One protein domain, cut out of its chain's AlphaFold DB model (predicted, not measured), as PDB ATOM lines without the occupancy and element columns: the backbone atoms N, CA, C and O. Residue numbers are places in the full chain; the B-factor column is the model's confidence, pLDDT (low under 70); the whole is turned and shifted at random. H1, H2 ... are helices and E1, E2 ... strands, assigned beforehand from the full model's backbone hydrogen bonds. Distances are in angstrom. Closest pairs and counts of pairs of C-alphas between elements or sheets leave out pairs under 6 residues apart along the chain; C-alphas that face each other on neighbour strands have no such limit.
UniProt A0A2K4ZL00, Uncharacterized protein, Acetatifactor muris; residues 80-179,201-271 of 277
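AT A GLANCE: This is residues 80 to 179 and 201 to 271 of the 277 residues of an uncharacterized protein of Acetatifactor muris (UniProt A0A2K4ZL00). Four helices, H2, H3, H5 and H6, make an up-and-down bundle, each running against the one before it in the chain, and H1 crosses H2 and H3 slantwise on the outside. A two-stranded hairpin, E1 and E2, lies at one end; H4 and the short crosswise H7 lie at the other. The printed part has 171 residues, in the order H1, H2, E1, E2, H3, H4, H5, H6, H7, with the sheet order E1 - E2, antiparallel. The class is mostly helix, and the whole is compact, with a radius of gyration of the C-alphas of 17.4 A and spans of 54 by 36 by 29 A.

IN THESE COORDINATES: Start at the sheet: E1 is residues 135 to 139 and E2 residues 142 to 146. Find C-alpha 148 at (165.934, 170.689, 199.943); from there H3 runs 40.6 A to residue 175. Before the sheet come H1, residues 81 to 101, 29.7 A, from C-alpha 81 at (153.047, 165.481, 204.843), and H2, residues 108 to 129, 31.5 A. Later come H4, residues 207 to 210, 5.5 A; H5, residues 212 to 239, 39.7 A; H6, residues 245 to 256, 16.8 A; and H7, residues 260 to 267, 10.6 A, ending at C-alpha 267, (155.509, 135.302, 185.324).

HOW THE PARTS SIT: In the hairpin E1 and E2, look for N 137 and O 144, 2.9 A apart, and N 144 and O 137, 2.8 A. H2 and H3 touch at a shallow tilt of 12 degrees, opposite ways, with closest C-alphas Ala 108 and Val 170, 6.8 A. H1 touches H2 at a steep tilt of 56 degrees, closest at the C-alphas of Lys 94 and Ser 114, 5.2 A. With residues 82 to 90 alone H1 touches H3, closest at the C-alphas of Ser 83 and Ala 154, 4.3 A. H5 touches H3 with residues 218 to 225 alone, closest at the C-alphas of Arg 218 and Asp 167, 6.5 A. The helical hairpin H5 and H6 has a tilt of 37 degrees, only just steep, with closest C-alphas Gly 228 and Leu 250, 6.0 A. H6 touches H2, closest at the C-alphas of Ala 246 and Glu 117, 5.2 A. H7 and H6 only just touch, with 3 pairs of C-alphas within 8 A, only at the corner, about perpendicular at 85 degrees; their closest C-alphas are Phe 260 and Met 254, 6.2 A. H4 touches H3, closest at the C-alphas of Phe 209 and Gln 174, 5.2 A. H1 and H5 are apart. In H1, H2, H3, H6 and H7 every O i to N i+4 pair is within hydrogen-bond range, in H5 23 of 24, and H4 is too short for such a pair.

THE WHOLE: The two C-alphas farthest apart are those of Thr 132 and Lys 204, 55.7 A. Residues 180 to 200 are not printed, and C-alphas 179 and 201 are 12.7 A apart across this cut, which lies in the link from H3 to H4. Of the links that are printed whole, H1 to H2 is short and the others are tight. Look for pLDDT under 70 at residues 103 to 105, 177 to 179, 201 to 204, 240 to 241 and 270 to 271; the mean of the printed part is 87.4.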
ATOM      1  N   ASN A  80     155.407 161.951 207.387       79.31
ATOM      2  CA  ASN A  80     155.031 163.363 207.382       79.31
ATOM      3  C   ASN A  80     154.330 163.749 206.063       79.31
ATOM      4  O   ASN A  80     154.284 162.966 205.109       79.31
ATOM      5  N   GLU A  81     153.801 164.972 205.999       85.31
ATOM      6  CA  GLU A  81     153.047 165.481 204.843       85.31
ATOM      7  C   GLU A  81     153.879 165.544 203.553       85.31
ATOM      8  O   GLU A  81     153.356 165.241 202.483       85.31
ATOM      9  N   VAL A  82     155.182 165.836 203.653       90.38
ATOM     10  CA  VAL A  82     156.104 165.897 202.505       90.38
ATOM     11  C   VAL A  82     156.294 164.505 201.892       90.38
ATOM     12  O   VAL A  82     156.165 164.316 200.684       90.38
ATOM     13  N   SER A  83     156.521 163.485 202.725       88.88
ATOM     14  CA  SER A  83     156.652 162.091 202.278       88.88
ATOM     15  C   SER A  83     155.351 161.564 201.664       88.88
ATOM     16  O   SER A  83     155.384 160.802 200.696       88.88
ATOM     17  N   PHE A  84     154.193 162.000 202.177       87.69
ATOM     18  CA  PHE A  84     152.889 161.651 201.619       87.69
ATOM     19  C   PHE A  84     152.642 162.337 200.269       87.69
ATOM     20  O   PHE A  84     152.195 161.681 199.326       87.69
ATOM     21  N   GLU A  85     152.976 163.627 200.150       92.88
ATOM     22  CA  GLU A  85     152.948 164.379 198.889       92.88
ATOM     23  C   GLU A  85     153.766 163.651 197.814       92.88
ATOM     24  O   GLU A  85     153.236 163.329 196.746       92.88
ATOM     25  N   HIS A  86     155.017 163.299 198.124       95.25
ATOM     26  CA  HIS A  86     155.903 162.606 197.184       95.25
ATOM     27  C   HIS A  86     155.426 161.198 196.854       95.25
ATOM     28  O   HIS A  86     155.492 160.788 195.695       95.25
ATOM     29  N   PHE A  87     154.880 160.461 197.823       92.00
ATOM     30  CA  PHE A  87     154.280 159.148 197.569       92.00
ATOM     31  C   PHE A  87     153.136 159.242 196.550       92.00
ATOM     32  O   PHE A  87     153.091 158.463 195.588       92.00
ATOM     33  N   MET A  88     152.242 160.218 196.723       92.31
ATOM     34  CA  MET A  88     151.114 160.447 195.819       92.31
ATOM     35  C   MET A  88     151.575 160.923 194.436       92.31
ATOM     36  O   MET A  88     151.090 160.414 193.417       92.31
ATOM     37  N   GLU A  89     152.536 161.847 194.380       95.69
ATOM     38  CA  GLU A  89     153.057 162.395 193.125       95.69
ATOM     39  C   GLU A  89     153.840 161.338 192.327       95.69
ATOM     40  O   GLU A  89     153.596 161.186 191.127       95.69
ATOM     41  N   LEU A  90     154.674 160.510 192.974       95.31
ATOM     42  CA  LEU A  90     155.303 159.342 192.337       95.31
ATOM     43  C   LEU A  90     154.251 158.408 191.735       95.31
ATOM     44  O   LEU A  90     154.391 157.962 190.595       95.31
ATOM     45  N   GLY A  91     153.164 158.138 192.463       90.50
ATOM     46  CA  GLY A  91     152.059 157.316 191.971       90.50
ATOM     47  C   GLY A  91     151.415 157.877 190.703       90.50
ATOM     48  O   GLY A  91     151.152 157.129 189.751       90.50
ATOM     49  N   LYS A  92     151.192 159.192 190.672       94.12
ATOM     50  CA  LYS A  92     150.629 159.912 189.525       94.12
ATOM     51  C   LYS A  92     151.572 159.885 188.322       94.12
ATOM     52  O   LYS A  92     151.146 159.457 187.247       94.12
ATOM     53  N   ILE A  93     152.837 160.269 188.504       95.06
ATOM     54  CA  ILE A  93     153.846 160.297 187.433       95.06
ATOM     55  C   ILE A  93     154.059 158.886 186.875       95.06
ATOM     56  O   ILE A  93     154.007 158.687 185.662       95.06
ATOM     57  N   LYS A  94     154.193 157.873 187.741       91.75
ATOM     58  CA  LYS A  94     154.327 156.468 187.325       91.75
ATOM     59  C   LYS A  94     153.159 156.025 186.446       91.75
ATOM     60  O   LYS A  94     153.358 155.379 185.417       91.75
ATOM     61  N   LYS A  95     151.924 156.362 186.839       89.31
ATOM     62  CA  LYS A  95     150.721 156.042 186.058       89.31
ATOM     63  C   LYS A  95     150.747 156.729 184.692       89.31
ATOM     64  O   LYS A  95     150.399 156.101 183.691       89.31
ATOM     65  N   GLU A  96     151.178 157.984 184.644       90.75
ATOM     66  CA  GLU A  96     151.328 158.741 183.404       90.75
ATOM     67  C   GLU A  96     152.380 158.118 182.476       90.75
ATOM     68  O   GLU A  96     152.053 157.801 181.329       90.75
ATOM     69  N   ILE A  97     153.588 157.844 182.980       89.56
ATOM     70  CA  ILE A  97     154.662 157.155 182.248       89.56
ATOM     71  C   ILE A  97     154.147 155.835 181.686       89.56
ATOM     72  O   ILE A  97     154.270 155.572 180.490       89.56
ATOM     73  N   ARG A  98     153.501 155.021 182.525       84.25
ATOM     74  CA  ARG A  98     152.966 153.727 182.109       84.25
ATOM     75  C   ARG A  98     151.945 153.868 180.983       84.25
ATOM     76  O   ARG A  98     152.010 153.137 179.999       84.25
ATOM     77  N   SER A  99     151.043 154.843 181.085       84.50
ATOM     78  CA  SER A  99     150.031 155.099 180.054       84.50
ATOM     79  C   SER A  99     150.603 155.617 178.727       84.50
ATOM     80  O   SER A  99     149.976 155.426 177.685       84.50
ATOM     81  N   LYS A 100     151.773 156.268 178.738       85.94
ATOM     82  CA  LYS A 100     152.396 156.854 177.540       85.94
ATOM     83  C   LYS A 100     153.425 155.922 176.905       85.94
ATOM     84  O   LYS A 100     153.323 155.638 175.714       85.94
ATOM     85  N   SER A 101     154.378 155.449 177.703       80.50
ATOM     86  CA  SER A 101     155.601 154.766 177.262       80.50
ATOM     87  C   SER A 101     155.497 153.242 177.290       80.50
ATOM     88  O   SER A 101     156.223 152.569 176.564       80.50
ATOM     89  N   TYR A 102     154.573 152.698 178.087       79.12
ATOM     90  CA  TYR A 102     154.432 151.260 178.340       79.12
ATOM     91  C   TYR A 102     152.989 150.782 178.122       79.12
ATOM     92  O   TYR A 102     152.445 149.984 178.889       79.12
ATOM     93  N   LYS A 103     152.339 151.318 177.078       67.69
ATOM     94  CA  LYS A 103     150.955 150.983 176.716       67.69
ATOM     95  C   LYS A 103     150.796 149.474 176.556       67.69
ATOM     96  O   LYS A 103     151.536 148.854 175.799       67.69
ATOM     97  N   ASN A 104     149.780 148.923 177.219       59.94
ATOM     98  CA  ASN A 104     149.439 147.497 177.203       59.94
ATOM     99  C   ASN A 104     150.516 146.581 177.802       59.94
ATOM    100  O   ASN A 104     150.531 145.405 177.468       59.94
ATOM    101  N   GLY A 105     151.405 147.136 178.629       64.44
ATOM    102  CA  GLY A 105     152.407 146.397 179.378       64.44
ATOM    103  C   GLY A 105     152.067 146.309 180.868       64.44
ATOM    104  O   GLY A 105     151.795 147.325 181.528       64.44
ATOM    105  N   ASP A 106     152.097 145.105 181.420       76.81
ATOM    106  CA  ASP A 106     151.918 144.830 182.848       76.81
ATOM    107  C   ASP A 106     152.925 143.791 183.327       76.81
ATOM    108  O   ASP A 106     152.545 142.659 183.548       76.81
ATOM    109  N   SER A 107     154.205 144.157 183.463       87.94
ATOM    110  CA  SER A 107     155.291 143.262 183.891       87.94
ATOM    111  C   SER A 107     156.202 143.904 184.945       87.94
ATOM    112  O   SER A 107     156.188 145.124 185.142       87.94
ATOM    113  N   ALA A 108     157.034 143.090 185.607       90.81
ATOM    114  CA  ALA A 108     158.019 143.578 186.574       90.81
ATOM    115  C   ALA A 108     158.970 144.629 185.977       90.81
ATOM    116  O   ALA A 108     159.162 145.674 186.592       90.81
ATOM    117  N   ASP A 109     159.501 144.412 184.767       92.50
ATOM    118  CA  ASP A 109     160.428 145.357 184.132       92.50
ATOM    119  C   ASP A 109     159.777 146.721 183.860       92.50
ATOM    120  O   ASP A 109     160.384 147.765 184.086       92.50
ATOM    121  N   ILE A 110     158.506 146.729 183.455       91.19
ATOM    122  CA  ILE A 110     157.741 147.959 183.223       91.19
ATOM    123  C   ILE A 110     157.436 148.671 184.542       91.19
ATOM    124  O   ILE A 110     157.538 149.898 184.634       91.19
ATOM    125  N   ALA A 111     157.072 147.919 185.583       91.94
ATOM    126  CA  ALA A 111     156.831 148.472 186.910       91.94
ATOM    127  C   ALA A 111     158.110 149.087 187.509       91.94
ATOM    128  O   ALA A 111     158.049 150.192 188.047       91.94
ATOM    129  N   MET A 112     159.259 148.424 187.346       94.69
ATOM    130  CA  MET A 112     160.578 148.924 187.746       94.69
ATOM    131  C   MET A 112     160.947 150.205 186.987       94.69
ATOM    132  O   MET A 112     161.193 151.236 187.615       94.69
ATOM    133  N   LYS A 113     160.912 150.170 185.645       93.69
ATOM    134  CA  LYS A 113     161.243 151.318 184.781       93.69
ATOM    135  C   LYS A 113     160.380 152.531 185.103       93.69
ATOM    136  O   LYS A 113     160.904 153.602 185.380       93.69
ATOM    137  N   SER A 114     159.059 152.352 185.139       93.38
ATOM    138  CA  SER A 114     158.135 153.458 185.414       93.38
ATOM    139  C   SER A 114     158.317 154.069 186.804       93.38
ATOM    140  O   SER A 114     158.105 155.269 186.958       93.38
ATOM    141  N   LEU A 115     158.711 153.281 187.810       95.50
ATOM    142  CA  LEU A 115     158.976 153.796 189.150       95.50
ATOM    143  C   LEU A 115     160.281 154.603 189.210       95.50
ATOM    144  O   LEU A 115     160.274 155.700 189.764       95.50
ATOM    145  N   LEU A 116     161.380 154.109 188.632       96.31
ATOM    146  CA  LEU A 116     162.645 154.852 188.663       96.31
ATOM    147  C   LEU A 116     162.616 156.087 187.748       96.31
ATOM    148  O   LEU A 116     163.145 157.130 188.117       96.31
ATOM    149  N   GLU A 117     161.949 156.013 186.595       95.56
ATOM    150  CA  GLU A 117     161.708 157.192 185.750       95.56
ATOM    151  C   GLU A 117     160.841 158.234 186.480       95.56
ATOM    152  O   GLU A 117     161.112 159.430 186.401       95.56
ATOM    153  N   ALA A 118     159.823 157.805 187.238       96.12
ATOM    154  CA  ALA A 118     159.036 158.726 188.058       96.12
ATOM    155  C   ALA A 118     159.886 159.394 189.146       96.12
ATOM    156  O   ALA A 118     159.720 160.587 189.401       96.12
ATOM    157  N   TYR A 119     160.808 158.640 189.752       96.88
ATOM    158  CA  TYR A 119     161.772 159.167 190.714       96.88
ATOM    159  C   TYR A 119     162.680 160.229 190.086       96.88
ATOM    160  O   TYR A 119     162.818 161.307 190.652       96.88
ATOM    161  N   GLU A 120     163.246 159.966 188.903       95.88
ATOM    162  CA  GLU A 120     164.073 160.927 188.157       95.88
ATOM    163  C   GLU A 120     163.320 162.238 187.882       95.88
ATOM    164  O   GLU A 120     163.824 163.324 188.166       95.88
ATOM    165  N   ILE A 121     162.082 162.139 187.386       95.44
ATOM    166  CA  ILE A 121     161.244 163.308 187.085       95.44
ATOM    167  C   ILE A 121     160.949 164.114 188.353       95.44
ATOM    168  O   ILE A 121     161.072 165.341 188.340       95.44
ATOM    169  N   LEU A 122     160.550 163.449 189.443       96.38
ATOM    170  CA  LEU A 122     160.215 164.141 190.687       96.38
ATOM    171  C   LEU A 122     161.458 164.749 191.349       96.38
ATOM    172  O   LEU A 122     161.390 165.878 191.822       96.38
ATOM    173  N   TYR A 123     162.600 164.062 191.298       96.06
ATOM    174  CA  TYR A 123     163.881 164.606 191.745       96.06
ATOM    175  C   TYR A 123     164.223 165.901 190.999       96.06
ATOM    176  O   TYR A 123     164.468 166.927 191.626       96.06
ATOM    177  N   ASN A 124     164.172 165.894 189.663       94.38
ATOM    178  CA  ASN A 124     164.466 167.086 188.863       94.38
ATOM    179  C   ASN A 124     163.475 168.228 189.149       94.38
ATOM    180  O   ASN A 124     163.878 169.389 189.223       94.38
ATOM    181  N   LYS A 125     162.194 167.910 189.376       94.75
ATOM    182  CA  LYS A 125     161.173 168.887 189.788       94.75
ATOM    183  C   LYS A 125     161.493 169.511 191.152       94.75
ATOM    184  O   LYS A 125     161.376 170.726 191.284       94.75
ATOM    185  N   ILE A 126     161.918 168.716 192.133       95.31
ATOM    186  CA  ILE A 126     162.351 169.207 193.451       95.31
ATOM    187  C   ILE A 126     163.573 170.116 193.291       95.31
ATOM    188  O   ILE A 126     163.559 171.248 193.765       95.31
ATOM    189  N   MET A 127     164.596 169.684 192.548       94.19
ATOM    190  CA  MET A 127     165.787 170.508 192.300       94.19
ATOM    191  C   MET A 127     165.441 171.860 191.658       94.19
ATOM    192  O   MET A 127     166.057 172.873 191.985       94.19
ATOM    193  N   GLU A 128     164.446 171.894 190.768       93.19
ATOM    194  CA  GLU A 128     163.938 173.132 190.171       93.19
ATOM    195  C   GLU A 128     163.238 174.032 191.198       93.19
ATOM    196  O   GLU A 128     163.508 175.232 191.249       93.19
ATOM    197  N   GLN A 129     162.363 173.462 192.032       94.88
ATOM    198  CA  GLN A 129     161.622 174.192 193.070       94.88
ATOM    199  C   GLN A 129     162.545 174.832 194.113       94.88
ATOM    200  O   GLN A 129     162.209 175.886 194.646       94.88
ATOM    201  N   HIS A 130     163.713 174.234 194.358       95.81
ATOM    202  CA  HIS A 130     164.691 174.704 195.343       95.81
ATOM    203  C   HIS A 130     165.780 175.624 194.780       95.81
ATOM    204  O   HIS A 130     166.724 175.984 195.485       95.81
ATOM    205  N   LYS A 131     165.672 176.065 193.517       93.69
ATOM    206  CA  LYS A 131     166.664 176.979 192.914       93.69
ATOM    207  C   LYS A 131     166.836 178.293 193.673       93.69
ATOM    208  O   LYS A 131     167.912 178.884 193.618       93.69
ATOM    209  N   THR A 132     165.786 178.764 194.342       92.94
ATOM    210  CA  THR A 132     165.777 180.028 195.094       92.94
ATOM    211  C   THR A 132     165.845 179.825 196.609       92.94
ATOM    212  O   THR A 132     165.569 180.762 197.354       92.94
ATOM    213  N   GLY A 133     166.221 178.628 197.067       93.81
ATOM    214  CA  GLY A 133     166.185 178.229 198.475       93.81
ATOM    215  C   GLY A 133     164.964 177.365 198.785       93.81
ATOM    216  O   GLY A 133     164.402 176.752 197.884       93.81
ATOM    217  N   ASN A 134     164.568 177.322 200.056       96.44
ATOM    218  CA  ASN A 134     163.445 176.510 200.518       96.44
ATOM    219  C   ASN A 134     162.160 176.798 199.732       96.44
ATOM    220  O   ASN A 134     161.861 177.951 199.403       96.44
ATOM    221  N   ARG A 135     161.367 175.751 199.485       94.62
ATOM    222  CA  ARG A 135     160.035 175.913 198.897       94.62
ATOM    223  C   ARG A 135     159.006 176.178 199.990       94.62
ATOM    224  O   ARG A 135     159.002 175.524 201.030       94.62
ATOM    225  N   GLU A 136     158.094 177.101 199.716       93.50
ATOM    226  CA  GLU A 136     156.935 177.352 200.570       93.50
ATOM    227  C   GLU A 136     155.760 176.484 200.115       93.50
ATOM    228  O   GLU A 136     155.398 176.463 198.934       93.50
ATOM    229  N   VAL A 137     155.159 175.762 201.056       89.94
ATOM    230  CA  VAL A 137     154.072 174.813 200.807       89.94
ATOM    231  C   VAL A 137     152.922 175.114 201.752       89.94
ATOM    232  O   VAL A 137     153.135 175.425 202.920       89.94
ATOM    233  N   ASN A 138     151.694 175.024 201.250       89.50
ATOM    234  CA  ASN A 138     150.495 175.166 202.066       89.50
ATOM    235  C   ASN A 138     149.821 173.800 202.207       89.50
ATOM    236  O   ASN A 138     149.169 173.330 201.271       89.50
ATOM    237  N   TYR A 139     150.013 173.164 203.358       85.31
ATOM    238  CA  TYR A 139     149.326 171.930 203.719       85.31
ATOM    239  C   TYR A 139     148.043 172.238 204.496       85.31
ATOM    240  O   TYR A 139     147.809 173.366 204.928       85.31
ATOM    241  N   SER A 140     147.202 171.227 204.726       75.69
ATOM    242  CA  SER A 140     146.014 171.385 205.582       75.69
ATOM    243  C   SER A 140     146.355 171.812 207.014       75.69
ATOM    244  O   SER A 140     145.503 172.368 207.701       75.69
ATOM    245  N   THR A 141     147.587 171.558 207.457       75.81
ATOM    246  CA  THR A 141     148.143 171.952 208.759       75.81
ATOM    247  C   THR A 141     148.706 173.379 208.776       75.81
ATOM    248  O   THR A 141     148.983 173.900 209.855       75.81
ATOM    249  N   GLY A 142     148.843 174.033 207.615       81.62
ATOM    250  CA  GLY A 142     149.304 175.413 207.476       81.62
ATOM    251  C   GLY A 142     150.448 175.605 206.477       81.62
ATOM    252  O   GLY A 142     150.844 174.699 205.741       81.62
ATOM    253  N   PHE A 143     150.981 176.831 206.461       89.50
ATOM    254  CA  PHE A 143     152.139 177.200 205.649       89.50
ATOM    255  C   PHE A 143     153.430 176.663 206.256       89.50
ATOM    256  O   PHE A 143     153.665 176.790 207.460       89.50
ATOM    257  N   ARG A 144     154.286 176.106 205.403       90.06
ATOM    258  CA  ARG A 144     155.548 175.504 205.805       90.06
ATOM    259  C   ARG A 144     156.645 175.797 204.788       90.06
ATOM    260  O   ARG A 144     156.464 175.566 203.595       90.06
ATOM    261  N   SER A 145     157.797 176.215 205.302       93.62
ATOM    262  CA  SER A 145     159.047 176.277 204.551       93.62
ATOM    263  C   SER A 145     159.716 174.905 204.609       93.62
ATOM    264  O   SER A 145     160.048 174.432 205.699       93.62
ATOM    265  N   VAL A 146     159.869 174.246 203.464       95.50
ATOM    266  CA  VAL A 146     160.478 172.912 203.339       95.50
ATOM    267  C   VAL A 146     161.876 173.080 202.756       95.50
ATOM    268  O   VAL A 146     162.031 173.779 201.753       95.50
ATOM    269  N   SER A 147     162.893 172.474 203.377       96.88
ATOM    270  CA  SER A 147     164.271 172.512 202.864       96.88
ATOM    271  C   SER A 147     164.508 171.465 201.778       96.88
ATOM    272  O   SER A 147     163.752 170.499 201.647       96.88
ATOM    273  N   LEU A 148     165.568 171.649 200.986       96.38
ATOM    274  CA  LEU A 148     165.934 170.689 199.943       96.38
ATOM    275  C   LEU A 148     166.254 169.319 200.549       96.38
ATOM    276  O   LEU A 148     165.830 168.295 200.021       96.38
ATOM    277  N   GLU A 149     166.981 169.298 201.664       96.81
ATOM    278  CA  GLU A 149     167.326 168.073 202.382       96.81
ATOM    279  C   GLU A 149     166.068 167.324 202.823       96.81
ATOM    280  O   GLU A 149     165.958 166.126 202.569       96.81
ATOM    281  N   GLU A 150     165.091 168.034 203.395       95.25
ATOM    282  CA  GLU A 150     163.827 167.433 203.811       95.25
ATOM    283  C   GLU A 150     163.063 166.832 202.624       95.25
ATOM    284  O   GLU A 150     162.570 165.706 202.714       95.25
ATOM    285  N   ASP A 151     162.973 167.545 201.497       96.12
ATOM    286  CA  ASP A 151     162.302 167.027 200.303       96.12
ATOM    287  C   ASP A 151     162.987 165.781 199.738       96.12
ATOM    288  O   ASP A 151     162.310 164.842 199.317       96.12
ATOM    289  N   LEU A 152     164.323 165.756 199.718       96.06
ATOM    290  CA  LEU A 152     165.084 164.618 199.208       96.06
ATOM    291  C   LEU A 152     164.995 163.401 200.138       96.06
ATOM    292  O   LEU A 152     164.874 162.275 199.647       96.06
ATOM    293  N   GLU A 153     165.001 163.605 201.456       95.06
ATOM    294  CA  GLU A 153     164.747 162.542 202.437       95.06
ATOM    295  C   GLU A 153     163.325 161.989 202.286       95.06
ATOM    296  O   GLU A 153     163.136 160.779 202.144       95.06
ATOM    297  N   ALA A 154     162.325 162.866 202.205       94.25
ATOM    298  CA  ALA A 154     160.933 162.481 202.004       94.25
ATOM    299  C   ALA A 154     160.703 161.763 200.660       94.25
ATOM    300  O   ALA A 154     159.907 160.823 200.585       94.25
ATOM    301  N   LEU A 155     161.412 162.160 199.596       96.12
ATOM    302  CA  LEU A 155     161.385 161.474 198.303       96.12
ATOM    303  C   LEU A 155     161.973 160.059 198.411       96.12
ATOM    304  O   LEU A 155     161.416 159.116 197.839       96.12
ATOM    305  N   ALA A 156     163.079 159.890 199.139       93.75
ATOM    306  CA  ALA A 156     163.676 158.579 199.374       93.75
ATOM    307  C   ALA A 156     162.715 157.656 200.143       93.75
ATOM    308  O   ALA A 156     162.527 156.505 199.743       93.75
ATOM    309  N   GLU A 157     162.034 158.176 201.168       90.62
ATOM    310  CA  GLU A 157     161.009 157.436 201.915       90.62
ATOM    311  C   GLU A 157     159.810 157.047 201.043       90.62
ATOM    312  O   GLU A 157     159.326 155.913 201.099       90.62
ATOM    313  N   ALA A 158     159.327 157.972 200.210       90.88
ATOM    314  CA  ALA A 158     158.242 157.709 199.271       90.88
ATOM    315  C   ALA A 158     158.622 156.625 198.248       90.88
ATOM    316  O   ALA A 158     157.801 155.768 197.908       90.88
ATOM    317  N   TYR A 159     159.873 156.627 197.778       93.69
ATOM    318  CA  TYR A 159     160.392 155.583 196.899       93.69
ATOM    319  C   TYR A 159     160.416 154.219 197.592       93.69
ATOM    320  O   TYR A 159     159.928 153.245 197.019       93.69
ATOM    321  N   ASP A 160     160.900 154.145 198.834       88.75
ATOM    322  CA  ASP A 160     160.954 152.896 199.604       88.75
ATOM    323  C   ASP A 160     159.549 152.311 199.855       88.75
ATOM    324  O   ASP A 160     159.353 151.095 199.771       88.75
ATOM    325  N   GLN A 161     158.533 153.160 200.057       84.88
ATOM    326  CA  GLN A 161     157.127 152.729 200.096       84.88
ATOM    327  C   GLN A 161     156.688 152.106 198.764       84.88
ATOM    328  O   GLN A 161     156.099 151.019 198.738       84.88
ATOM    329  N   TRP A 162     157.017 152.737 197.635       89.69
ATOM    330  CA  TRP A 162     156.715 152.178 196.318       89.69
ATOM    331  C   TRP A 162     157.487 150.890 196.004       89.69
ATOM    332  O   TRP A 162     156.947 150.044 195.285       89.69
ATOM    333  N   LEU A 163     158.683 150.681 196.571       90.12
ATOM    334  CA  LEU A 163     159.382 149.391 196.493       90.12
ATOM    335  C   LEU A 163     158.601 148.281 197.195       90.12
ATOM    336  O   LEU A 163     158.467 147.191 196.641       90.12
ATOM    337  N   GLY A 164     158.011 148.562 198.359       82.00
ATOM    338  CA  GLY A 164     157.118 147.612 199.026       82.00
ATOM    339  C   GLY A 164     155.903 147.252 198.164       82.00
ATOM    340  O   GLY A 164     155.522 146.083 198.063       82.00
ATOM    341  N   HIS A 165     155.328 148.236 197.470       84.06
ATOM    342  CA  HIS A 165     154.237 147.995 196.521       84.06
ATOM    343  C   HIS A 165     154.688 147.167 195.310       84.06
ATOM    344  O   HIS A 165     153.921 146.329 194.836       84.06
ATOM    345  N   LEU A 166     155.907 147.379 194.807       89.69
ATOM    346  CA  LEU A 166     156.484 146.595 193.714       89.69
ATOM    347  C   LEU A 166     156.719 145.136 194.130       89.69
ATOM    348  O   LEU A 166     156.308 144.229 193.410       89.69
ATOM    349  N   ASP A 167     157.314 144.906 195.301       85.56
ATOM    350  CA  ASP A 167     157.506 143.564 195.867       85.56
ATOM    351  C   ASP A 167     156.160 142.839 196.035       85.56
ATOM    352  O   ASP A 167     155.986 141.706 195.573       85.56
ATOM    353  N   THR A 168     155.162 143.544 196.578       80.38
ATOM    354  CA  THR A 168     153.790 143.032 196.713       80.38
ATOM    355  C   THR A 168     153.183 142.705 195.353       80.38
ATOM    356  O   THR A 168     152.584 141.647 195.184       80.38
ATOM    357  N   TYR A 169     153.347 143.580 194.361       83.62
ATOM    358  CA  TYR A 169     152.844 143.367 193.006       83.62
ATOM    359  C   TYR A 169     153.422 142.087 192.378       83.62
ATOM    360  O   TYR A 169     152.670 141.280 191.826       83.62
ATOM    361  N   VAL A 170     154.726 141.839 192.533       87.94
ATOM    362  CA  VAL A 170     155.371 140.607 192.050       87.94
ATOM    363  C   VAL A 170     154.850 139.378 192.801       87.94
ATOM    364  O   VAL A 170     154.549 138.361 192.175       87.94
ATOM    365  N   LEU A 171     154.687 139.455 194.126       84.19
ATOM    366  CA  LEU A 171     154.137 138.348 194.914       84.19
ATOM    367  C   LEU A 171     152.686 138.028 194.534       84.19
ATOM    368  O   LEU A 171     152.319 136.859 194.405       84.19
ATOM    369  N   LEU A 172     151.853 139.049 194.345       78.50
ATOM    370  CA  LEU A 172     150.481 138.865 193.885       78.50
ATOM    371  C   LEU A 172     150.477 138.178 192.515       78.50
ATOM    372  O   LEU A 172     149.724 137.223 192.324       78.50
ATOM    373  N   GLN A 173     151.394 138.543 191.613       84.00
ATOM    374  CA  GLN A 173     151.548 137.845 190.335       84.00
ATOM    375  C   GLN A 173     151.959 136.370 190.498       84.00
ATOM    376  O   GLN A 173     151.405 135.504 189.806       84.00
ATOM    377  N   GLN A 174     152.895 136.065 191.407       84.56
ATOM    378  CA  GLN A 174     153.303 134.689 191.746       84.56
ATOM    379  C   GLN A 174     152.111 133.867 192.248       84.56
ATOM    380  O   GLN A 174     151.890 132.739 191.801       84.56
ATOM    381  N   ARG A 175     151.289 134.466 193.117       78.25
ATOM    382  CA  ARG A 175     150.088 133.847 193.697       78.25
ATOM    383  C   ARG A 175     148.856 133.886 192.790       78.25
ATOM    384  O   ARG A 175     147.857 133.266 193.135       78.25
ATOM    385  N   ARG A 176     148.921 134.566 191.635       74.50
ATOM    386  CA  ARG A 176     147.772 134.833 190.741       74.50
ATOM    387  C   ARG A 176     146.654 135.638 191.412       74.50
ATOM    388  O   ARG A 176     145.489 135.528 191.032       74.50
ATOM    389  N   TYR A 177     147.006 136.470 192.381       63.31
ATOM    390  CA  TYR A 177     146.095 137.437 192.968       63.31
ATOM    391  C   TYR A 177     146.143 138.748 192.197       63.31
ATOM    392  O   TYR A 177     147.194 139.192 191.747       63.31
ATOM    393  N   THR A 178     144.985 139.377 192.031       51.25
ATOM    394  CA  THR A 178     144.918 140.751 191.539       51.25
ATOM    395  C   THR A 178     144.937 141.706 192.729       51.25
ATOM    396  O   THR A 178     144.557 141.343 193.841       51.25
ATOM    397  N   TRP A 179     145.330 142.958 192.486       44.09
ATOM    398  CA  TRP A 179     145.321 144.036 193.485       44.09
ATOM    399  C   TRP A 179     143.932 144.286 194.122       44.09
ATOM    400  O   TRP A 179     143.821 144.957 195.140       44.09
ATOM    401  N   SER A 201     142.406 136.556 184.541       48.53
ATOM    402  CA  SER A 201     143.546 135.921 183.875       48.53
ATOM    403  C   SER A 201     143.208 134.458 183.573       48.53
ATOM    404  O   SER A 201     142.863 133.700 184.476       48.53
ATOM    405  N   LYS A 202     143.314 134.033 182.309       51.25
ATOM    406  CA  LYS A 202     143.053 132.644 181.870       51.25
ATOM    407  C   LYS A 202     144.037 131.608 182.445       51.25
ATOM    408  O   LYS A 202     143.942 130.427 182.121       51.25
ATOM    409  N   ARG A 203     145.013 132.023 183.258       57.31
ATOM    410  CA  ARG A 203     146.127 131.176 183.688       57.31
ATOM    411  C   ARG A 203     145.941 130.699 185.128       57.31
ATOM    412  O   ARG A 203     145.779 131.495 186.047       57.31
ATOM    413  N   LYS A 204     146.018 129.376 185.296       66.25
ATOM    414  CA  LYS A 204     145.942 128.677 186.584       66.25
ATOM    415  C   LYS A 204     147.142 129.025 187.472       66.25
ATOM    416  O   LYS A 204     148.237 129.285 186.967       66.25
ATOM    417  N   TYR A 205     146.925 129.001 188.788       75.38
ATOM    418  CA  TYR A 205     148.009 128.998 189.768       75.38
ATOM    419  C   TYR A 205     148.997 127.869 189.461       75.38
ATOM    420  O   TYR A 205     148.592 126.769 189.079       75.38
ATOM    421  N   ASN A 206     150.289 128.162 189.594       79.88
ATOM    422  CA  ASN A 206     151.351 127.189 189.398       79.88
ATOM    423  C   ASN A 206     152.283 127.239 190.621       79.88
ATOM    424  O   ASN A 206     152.953 128.260 190.806       79.88
ATOM    425  N   PRO A 207     152.346 126.159 191.425       81.31
ATOM    426  CA  PRO A 207     153.188 126.085 192.618       81.31
ATOM    427  C   PRO A 207     154.663 126.404 192.365       81.31
ATOM    428  O   PRO A 207     155.338 126.873 193.277       81.31
ATOM    429  N   LYS A 208     155.159 126.229 191.129       87.88
ATOM    430  CA  LYS A 208     156.546 126.564 190.782       87.88
ATOM    431  C   LYS A 208     156.906 128.017 191.104       87.88
ATOM    432  O   LYS A 208     158.042 128.285 191.443       87.88
ATOM    433  N   PHE A 209     155.949 128.949 191.034       86.94
ATOM    434  CA  PHE A 209     156.195 130.373 191.301       86.94
ATOM    435  C   PHE A 209     156.333 130.715 192.790       86.94
ATOM    436  O   PHE A 209     156.598 131.868 193.121       86.94
ATOM    437  N   MET A 210     156.140 129.731 193.669       84.44
ATOM    438  CA  MET A 210     156.308 129.843 195.119       84.44
ATOM    439  C   MET A 210     157.542 129.077 195.623       84.44
ATOM    440  O   MET A 210     157.672 128.852 196.821       84.44
ATOM    441  N   THR A 211     158.432 128.632 194.731       86.44
ATOM    442  CA  THR A 211     159.721 128.055 195.134       86.44
ATOM    443  C   THR A 211     160.684 129.152 195.584       86.44
ATOM    444  O   THR A 211     160.529 130.326 195.232       86.44
ATOM    445  N   GLU A 212     161.725 128.758 196.321       88.25
ATOM    446  CA  GLU A 212     162.764 129.685 196.784       88.25
ATOM    447  C   GLU A 212     163.420 130.451 195.628       88.25
ATOM    448  O   GLU A 212     163.691 131.639 195.750       88.25
ATOM    449  N   GLU A 213     163.563 129.815 194.466       91.81
ATOM    450  CA  GLU A 213     164.088 130.429 193.246       91.81
ATOM    451  C   GLU A 213     163.285 131.670 192.797       91.81
ATOM    452  O   GLU A 213     163.856 132.689 192.391       91.81
ATOM    453  N   TYR A 214     161.949 131.623 192.875       89.62
ATOM    454  CA  TYR A 214     161.104 132.767 192.518       89.62
ATOM    455  C   TYR A 214     160.988 133.783 193.659       89.62
ATOM    456  O   TYR A 214     160.795 134.976 193.401       89.62
ATOM    457  N   HIS A 215     161.142 133.358 194.914       85.75
ATOM    458  CA  HIS A 215     161.308 134.289 196.034       85.75
ATOM    459  C   HIS A 215     162.626 135.060 195.936       85.75
ATOM    460  O   HIS A 215     162.637 136.270 196.155       85.75
ATOM    461  N   GLU A 216     163.702 134.410 195.505       88.25
ATOM    462  CA  GLU A 216     164.979 135.052 195.219       88.25
ATOM    463  C   GLU A 216     164.857 136.056 194.076       88.25
ATOM    464  O   GLU A 216     165.261 137.204 194.234       88.25
ATOM    465  N   TYR A 217     164.199 135.693 192.971       93.75
ATOM    466  CA  TYR A 217     163.888 136.643 191.897       93.75
ATOM    467  C   TYR A 217     163.141 137.885 192.400       93.75
ATOM    468  O   TYR A 217     163.500 139.010 192.047       93.75
ATOM    469  N   ARG A 218     162.135 137.701 193.264       90.94
ATOM    470  CA  ARG A 218     161.395 138.812 193.874       90.94
ATOM    471  C   ARG A 218     162.305 139.699 194.731       90.94
ATOM    472  O   ARG A 218     162.275 140.917 194.582       90.94
ATOM    473  N   ARG A 219     163.149 139.109 195.586       87.56
ATOM    474  CA  ARG A 219     164.119 139.862 196.406       87.56
ATOM    475  C   ARG A 219     165.135 140.606 195.536       87.56
ATOM    476  O   ARG A 219     165.419 141.772 195.805       87.56
ATOM    477  N   ASN A 220     165.601 139.981 194.457       90.88
ATOM    478  CA  ASN A 220     166.536 140.581 193.506       90.88
ATOM    479  C   ASN A 220     165.942 141.811 192.809       90.88
ATOM    480  O   ASN A 220     166.672 142.771 192.584       90.88
ATOM    481  N   ILE A 221     164.631 141.846 192.531       93.00
ATOM    482  CA  ILE A 221     163.954 143.062 192.036       93.00
ATOM    483  C   ILE A 221     164.150 144.227 193.007       93.00
ATOM    484  O   ILE A 221     164.546 145.315 192.593       93.00
ATOM    485  N   THR A 222     163.905 144.002 194.296       88.44
ATOM    486  CA  THR A 222     164.055 145.042 195.322       88.44
ATOM    487  C   THR A 222     165.506 145.502 195.451       88.44
ATOM    488  O   THR A 222     165.755 146.705 195.537       88.44
ATOM    489  N   VAL A 223     166.468 144.574 195.410       89.81
ATOM    490  CA  VAL A 223     167.908 144.893 195.430       89.81
ATOM    491  C   VAL A 223     168.298 145.738 194.215       89.81
ATOM    492  O   VAL A 223     168.876 146.809 194.388       89.81
ATOM    493  N   MET A 224     167.903 145.325 193.005       94.81
ATOM    494  CA  MET A 224     168.163 146.084 191.776       94.81
ATOM    495  C   MET A 224     167.551 147.482 191.825       94.81
ATOM    496  O   MET A 224     168.172 148.436 191.376       94.81
ATOM    497  N   MET A 225     166.352 147.641 192.383       96.12
ATOM    498  CA  MET A 225     165.721 148.958 192.475       96.12
ATOM    499  C   MET A 225     166.398 149.888 193.487       96.12
ATOM    500  O   MET A 225     166.432 151.101 193.260       96.12
ATOM    501  N   LYS A 226     166.937 149.352 194.590       94.25
ATOM    502  CA  LYS A 226     167.744 150.134 195.540       94.25
ATOM    503  C   LYS A 226     169.050 150.585 194.891       94.25
ATOM    504  O   LYS A 226     169.323 151.782 194.862       94.25
ATOM    505  N   GLN A 227     169.771 149.649 194.274       95.12
ATOM    506  CA  GLN A 227     170.994 149.938 193.525       95.12
ATOM    507  C   GLN A 227     170.739 150.942 192.389       95.12
ATOM    508  O   GLN A 227     171.462 151.922 192.248       95.12
ATOM    509  N   GLY A 228     169.659 150.765 191.626       96.44
ATOM    510  CA  GLY A 228     169.295 151.658 190.528       96.44
ATOM    511  C   GLY A 228     169.003 153.088 190.979       96.44
ATOM    512  O   GLY A 228     169.371 154.029 190.281       96.44
ATOM    513  N   ARG A 229     168.405 153.283 192.164       96.38
ATOM    514  CA  ARG A 229     168.247 154.624 192.750       96.38
ATOM    515  C   ARG A 229     169.600 155.246 193.082       96.38
ATOM    516  O   ARG A 229     169.809 156.418 192.786       96.38
ATOM    517  N   GLU A 230     170.501 154.491 193.701       95.94
ATOM    518  CA  GLU A 230     171.833 154.977 194.084       95.94
ATOM    519  C   GLU A 230     172.668 155.362 192.857       95.94
ATOM    520  O   GLU A 230     173.215 156.467 192.809       95.94
ATOM    521  N   GLU A 231     172.693 154.505 191.835       95.31
ATOM    522  CA  GLU A 231     173.373 154.772 190.564       95.31
ATOM    523  C   GLU A 231     172.769 155.979 189.835       95.31
ATOM    524  O   GLU A 231     173.505 156.843 189.351       95.31
ATOM    525  N   LEU A 232     171.436 156.095 189.810       95.19
ATOM    526  CA  LEU A 232     170.753 157.256 189.241       95.19
ATOM    527  C   LEU A 232     171.114 158.546 189.988       95.19
ATOM    528  O   LEU A 232     171.426 159.552 189.355       95.19
ATOM    529  N   LEU A 233     171.088 158.538 191.323       93.69
ATOM    530  CA  LEU A 233     171.437 159.706 192.134       93.69
ATOM    531  C   LEU A 233     172.892 160.131 191.923       93.69
ATOM    532  O   LEU A 233     173.176 161.327 191.838       93.69
ATOM    533  N   ALA A 234     173.813 159.171 191.825       92.62
ATOM    534  CA  ALA A 234     175.203 159.450 191.489       92.62
ATOM    535  C   ALA A 234     175.312 160.102 190.100       92.62
ATOM    536  O   ALA A 234     175.970 161.134 189.960       92.62
ATOM    537  N   ALA A 235     174.603 159.566 189.102       91.31
ATOM    538  CA  ALA A 235     174.584 160.119 187.752       91.31
ATOM    539  C   ALA A 235     174.006 161.545 187.717       91.31
ATOM    540  O   ALA A 235     174.661 162.450 187.200       91.31
ATOM    541  N   LEU A 236     172.848 161.786 188.341       89.69
ATOM    542  CA  LEU A 236     172.175 163.093 188.367       89.69
ATOM    543  C   LEU A 236     173.037 164.200 188.992       89.69
ATOM    544  O   LEU A 236     173.005 165.343 188.529       89.69
ATOM    545  N   LYS A 237     173.853 163.866 190.001       86.19
ATOM    546  CA  LYS A 237     174.824 164.799 190.600       86.19
ATOM    547  C   LYS A 237     175.927 165.209 189.622       86.19
ATOM    548  O   LYS A 237     176.424 166.328 189.706       86.19
ATOM    549  N   THR A 238     176.304 164.326 188.696       84.69
ATOM    550  CA  THR A 238     177.365 164.587 187.707       84.69
ATOM    551  C   THR A 238     176.863 165.280 186.440       84.69
ATOM    552  O   THR A 238     177.577 166.109 185.882       84.69
ATOM    553  N   THR A 239     175.634 164.993 186.001       74.44
ATOM    554  CA  THR A 239     175.105 165.437 184.696       74.44
ATOM    555  C   THR A 239     174.212 166.682 184.760       74.44
ATOM    556  O   THR A 239     173.713 167.118 183.729       74.44
ATOM    557  N   LYS A 240     174.011 167.297 185.938       67.69
ATOM    558  CA  LYS A 240     173.111 168.460 186.138       67.69
ATOM    559  C   LYS A 240     171.697 168.254 185.551       67.69
ATOM    560  O   LYS A 240     171.134 169.172 184.960       67.69
ATOM    561  N   GLY A 241     171.103 167.076 185.754       61.28
ATOM    562  CA  GLY A 241     169.684 166.841 185.447       61.28
ATOM    563  C   GLY A 241     169.373 166.447 183.999       61.28
ATOM    564  O   GLY A 241     168.296 166.765 183.496       61.28
ATOM    565  N   GLU A 242     170.289 165.758 183.313       70.69
ATOM    566  CA  GLU A 242     169.940 165.067 182.065       70.69
ATOM    567  C   GLU A 242     168.805 164.062 182.306       70.69
ATOM    568  O   GLU A 242     168.854 163.287 183.258       70.69
ATOM    569  N   ASN A 243     167.794 164.073 181.432       71.06
ATOM    570  CA  ASN A 243     166.655 163.158 181.509       71.06
ATOM    571  C   ASN A 243     166.941 161.830 180.790       71.06
ATOM    572  O   ASN A 243     167.617 161.788 179.760       71.06
ATOM    573  N   GLY A 244     166.307 160.758 181.264       82.25
ATOM    574  CA  GLY A 244     166.364 159.428 180.656       82.25
ATOM    575  C   GLY A 244     167.516 158.571 181.178       82.25
ATOM    576  O   GLY A 244     167.831 157.538 180.577       82.25
ATOM    577  N   LEU A 245     168.139 158.972 182.288       90.06
ATOM    578  CA  LEU A 245     169.177 158.195 182.958       90.06
ATOM    579  C   LEU A 245     168.580 156.966 183.647       90.06
ATOM    580  O   LEU A 245     169.180 155.891 183.580       90.06
ATOM    581  N   ALA A 246     167.374 157.078 184.219       92.31
ATOM    582  CA  ALA A 246     166.714 155.976 184.921       92.31
ATOM    583  C   ALA A 246     166.533 154.741 184.030       92.31
ATOM    584  O   ALA A 246     166.836 153.617 184.436       92.31
ATOM    585  N   ALA A 247     166.083 154.949 182.789       88.00
ATOM    586  CA  ALA A 247     165.861 153.865 181.838       88.00
ATOM    587  C   ALA A 247     167.163 153.116 181.504       88.00
ATOM    588  O   ALA A 247     167.156 151.886 181.412       88.00
ATOM    589  N   LYS A 248     168.280 153.843 181.358       88.81
ATOM    590  CA  LYS A 248     169.602 153.260 181.079       88.81
ATOM    591  C   LYS A 248     170.115 152.456 182.271       88.81
ATOM    592  O   LYS A 248     170.468 151.292 182.099       88.81
ATOM    593  N   VAL A 249     170.092 153.053 183.465       93.56
ATOM    594  CA  VAL A 249     170.527 152.411 184.717       93.56
ATOM    595  C   VAL A 249     169.781 151.096 184.929       93.56
ATOM    596  O   VAL A 249     170.404 150.043 185.060       93.56
ATOM    597  N   LEU A 250     168.446 151.114 184.867       93.12
ATOM    598  CA  LEU A 250     167.677 149.890 185.077       93.12
ATOM    599  C   LEU A 250     167.920 148.842 184.006       93.12
ATOM    600  O   LEU A 250     168.026 147.665 184.339       93.12
ATOM    601  N   THR A 251     167.993 149.238 182.735       90.94
ATOM    602  CA  THR A 251     168.227 148.282 181.643       90.94
ATOM    603  C   THR A 251     169.550 147.548 181.842       90.94
ATOM    604  O   THR A 251     169.584 146.327 181.702       90.94
ATOM    605  N   ASN A 252     170.601 148.249 182.274       93.31
ATOM    606  CA  ASN A 252     171.886 147.631 182.599       93.31
ATOM    607  C   ASN A 252     171.772 146.641 183.767       93.31
ATOM    608  O   ASN A 252     172.242 145.511 183.646       93.31
ATOM    609  N   LEU A 253     171.102 147.022 184.858       94.88
ATOM    610  CA  LEU A 253     170.908 146.147 186.023       94.88
ATOM    611  C   LEU A 253     170.107 144.886 185.679       94.88
ATOM    612  O   LEU A 253     170.495 143.778 186.047       94.88
ATOM    613  N   MET A 254     169.022 145.038 184.918       94.38
ATOM    614  CA  MET A 254     168.193 143.915 184.470       94.38
ATOM    615  C   MET A 254     168.959 142.981 183.527       94.38
ATOM    616  O   MET A 254     168.842 141.765 183.650       94.38
ATOM    617  N   ASN A 255     169.766 143.529 182.612       93.06
ATOM    618  CA  ASN A 255     170.592 142.741 181.691       93.06
ATOM    619  C   ASN A 255     171.770 142.044 182.389       93.06
ATOM    620  O   ASN A 255     172.195 140.984 181.939       93.06
ATOM    621  N   GLY A 256     172.283 142.613 183.482       91.38
ATOM    622  CA  GLY A 256     173.323 141.999 184.310       91.38
ATOM    623  C   GLY A 256     172.820 140.863 185.209       91.38
ATOM    624  O   GLY A 256     173.626 140.123 185.768       91.38
ATOM    625  N   SER A 257     171.501 140.701 185.355       91.75
ATOM    626  CA  SER A 257     170.893 139.659 186.183       91.75
ATOM    627  C   SER A 257     170.613 138.395 185.366       91.75
ATOM    628  O   SER A 257     169.767 138.401 184.470       91.75
ATOM    629  N   ALA A 258     171.299 137.295 185.708       83.31
ATOM    630  CA  ALA A 258     171.356 136.057 184.919       83.31
ATOM    631  C   ALA A 258     169.984 135.479 184.507       83.31
ATOM    632  O   ALA A 258     169.854 134.962 183.401       83.31
ATOM    633  N   ASP A 259     168.947 135.639 185.339       89.44
ATOM    634  CA  ASP A 259     167.619 135.053 185.098       89.44
ATOM    635  C   ASP A 259     166.472 136.065 185.051       89.44
ATOM    636  O   ASP A 259     165.308 135.667 184.921       89.44
ATOM    637  N   PHE A 260     166.748 137.366 185.177       94.12
ATOM    638  CA  PHE A 260     165.684 138.356 185.347       94.12
ATOM    639  C   PHE A 260     164.659 138.287 184.211       94.12
ATOM    640  O   PHE A 260     163.457 138.140 184.449       94.12
ATOM    641  N   TRP A 261     165.128 138.305 182.963       93.19
ATOM    642  CA  TRP A 261     164.254 138.263 181.791       93.19
ATOM    643  C   TRP A 261     163.554 136.922 181.597       93.19
ATOM    644  O   TRP A 261     162.466 136.878 181.024       93.19
ATOM    645  N   VAL A 262     164.164 135.817 182.034       93.06
ATOM    646  CA  VAL A 262     163.544 134.488 181.968       93.06
ATOM    647  C   VAL A 262     162.369 134.439 182.942       93.06
ATOM    648  O   VAL A 262     161.231 134.239 182.519       93.06
ATOM    649  N   LYS A 263     162.611 134.747 184.217       93.75
ATOM    650  CA  LYS A 263     161.591 134.694 185.275       93.75
ATOM    651  C   LYS A 263     160.498 135.746 185.078       93.75
ATOM    652  O   LYS A 263     159.324 135.453 185.314       93.75
ATOM    653  N   THR A 264     160.842 136.926 184.549       92.50
ATOM    654  CA  THR A 264     159.853 137.940 184.139       92.50
ATOM    655  C   THR A 264     158.924 137.389 183.055       92.50
ATOM    656  O   THR A 264     157.709 137.437 183.221       92.50
ATOM    657  N   ARG A 265     159.464 136.801 181.979       89.62
ATOM    658  CA  ARG A 265     158.657 136.207 180.895       89.62
ATOM    659  C   ARG A 265     157.778 135.061 181.381       89.62
ATOM    660  O   ARG A 265     156.626 134.940 180.980       89.62
ATOM    661  N   GLU A 266     158.282 134.224 182.277       89.81
ATOM    662  CA  GLU A 266     157.486 133.129 182.830       89.81
ATOM    663  C   GLU A 266     156.352 133.616 183.739       89.81
ATOM    664  O   GLU A 266     155.271 133.019 183.763       89.81
ATOM    665  N   LEU A 267     156.553 134.698 184.493       86.88
ATOM    666  CA  LEU A 267     155.509 135.302 185.324       86.88
ATOM    667  C   LEU A 267     154.519 136.151 184.507       86.88
ATOM    668  O   LEU A 267     153.335 136.185 184.859       86.88
ATOM    669  N   TRP A 268     154.960 136.732 183.391       87.06
ATOM    670  CA  TRP A 268     154.188 137.597 182.490       87.06
ATOM    671  C   TRP A 268     154.316 137.178 181.010       87.06
ATOM    672  O   TRP A 268     154.891 137.905 180.210       87.06
ATOM    673  N   PRO A 269     153.770 136.015 180.615       76.81
ATOM    674  CA  PRO A 269     154.000 135.422 179.294       76.81
ATOM    675  C   PRO A 269     153.219 136.097 178.164       76.81
ATOM    676  O   PRO A 269     153.579 135.936 177.002       76.81
ATOM    677  N   ASP A 270     152.148 136.818 178.497       68.56
ATOM    678  CA  ASP A 270     151.250 137.459 177.530       68.56
ATOM    679  C   ASP A 270     151.673 138.910 177.212       68.56
ATOM    680  O   ASP A 270     151.027 139.591 176.416       68.56
ATOM    681  N   GLU A 271     152.757 139.395 177.829       66.56
ATOM    682  CA  GLU A 271     153.181 140.793 177.783       66.56
ATOM    683  C   GLU A 271     154.293 141.026 176.749       66.56
ATOM    684  O   GLU A 271     155.246 140.254 176.619       66.56
TER     685      GLU A 271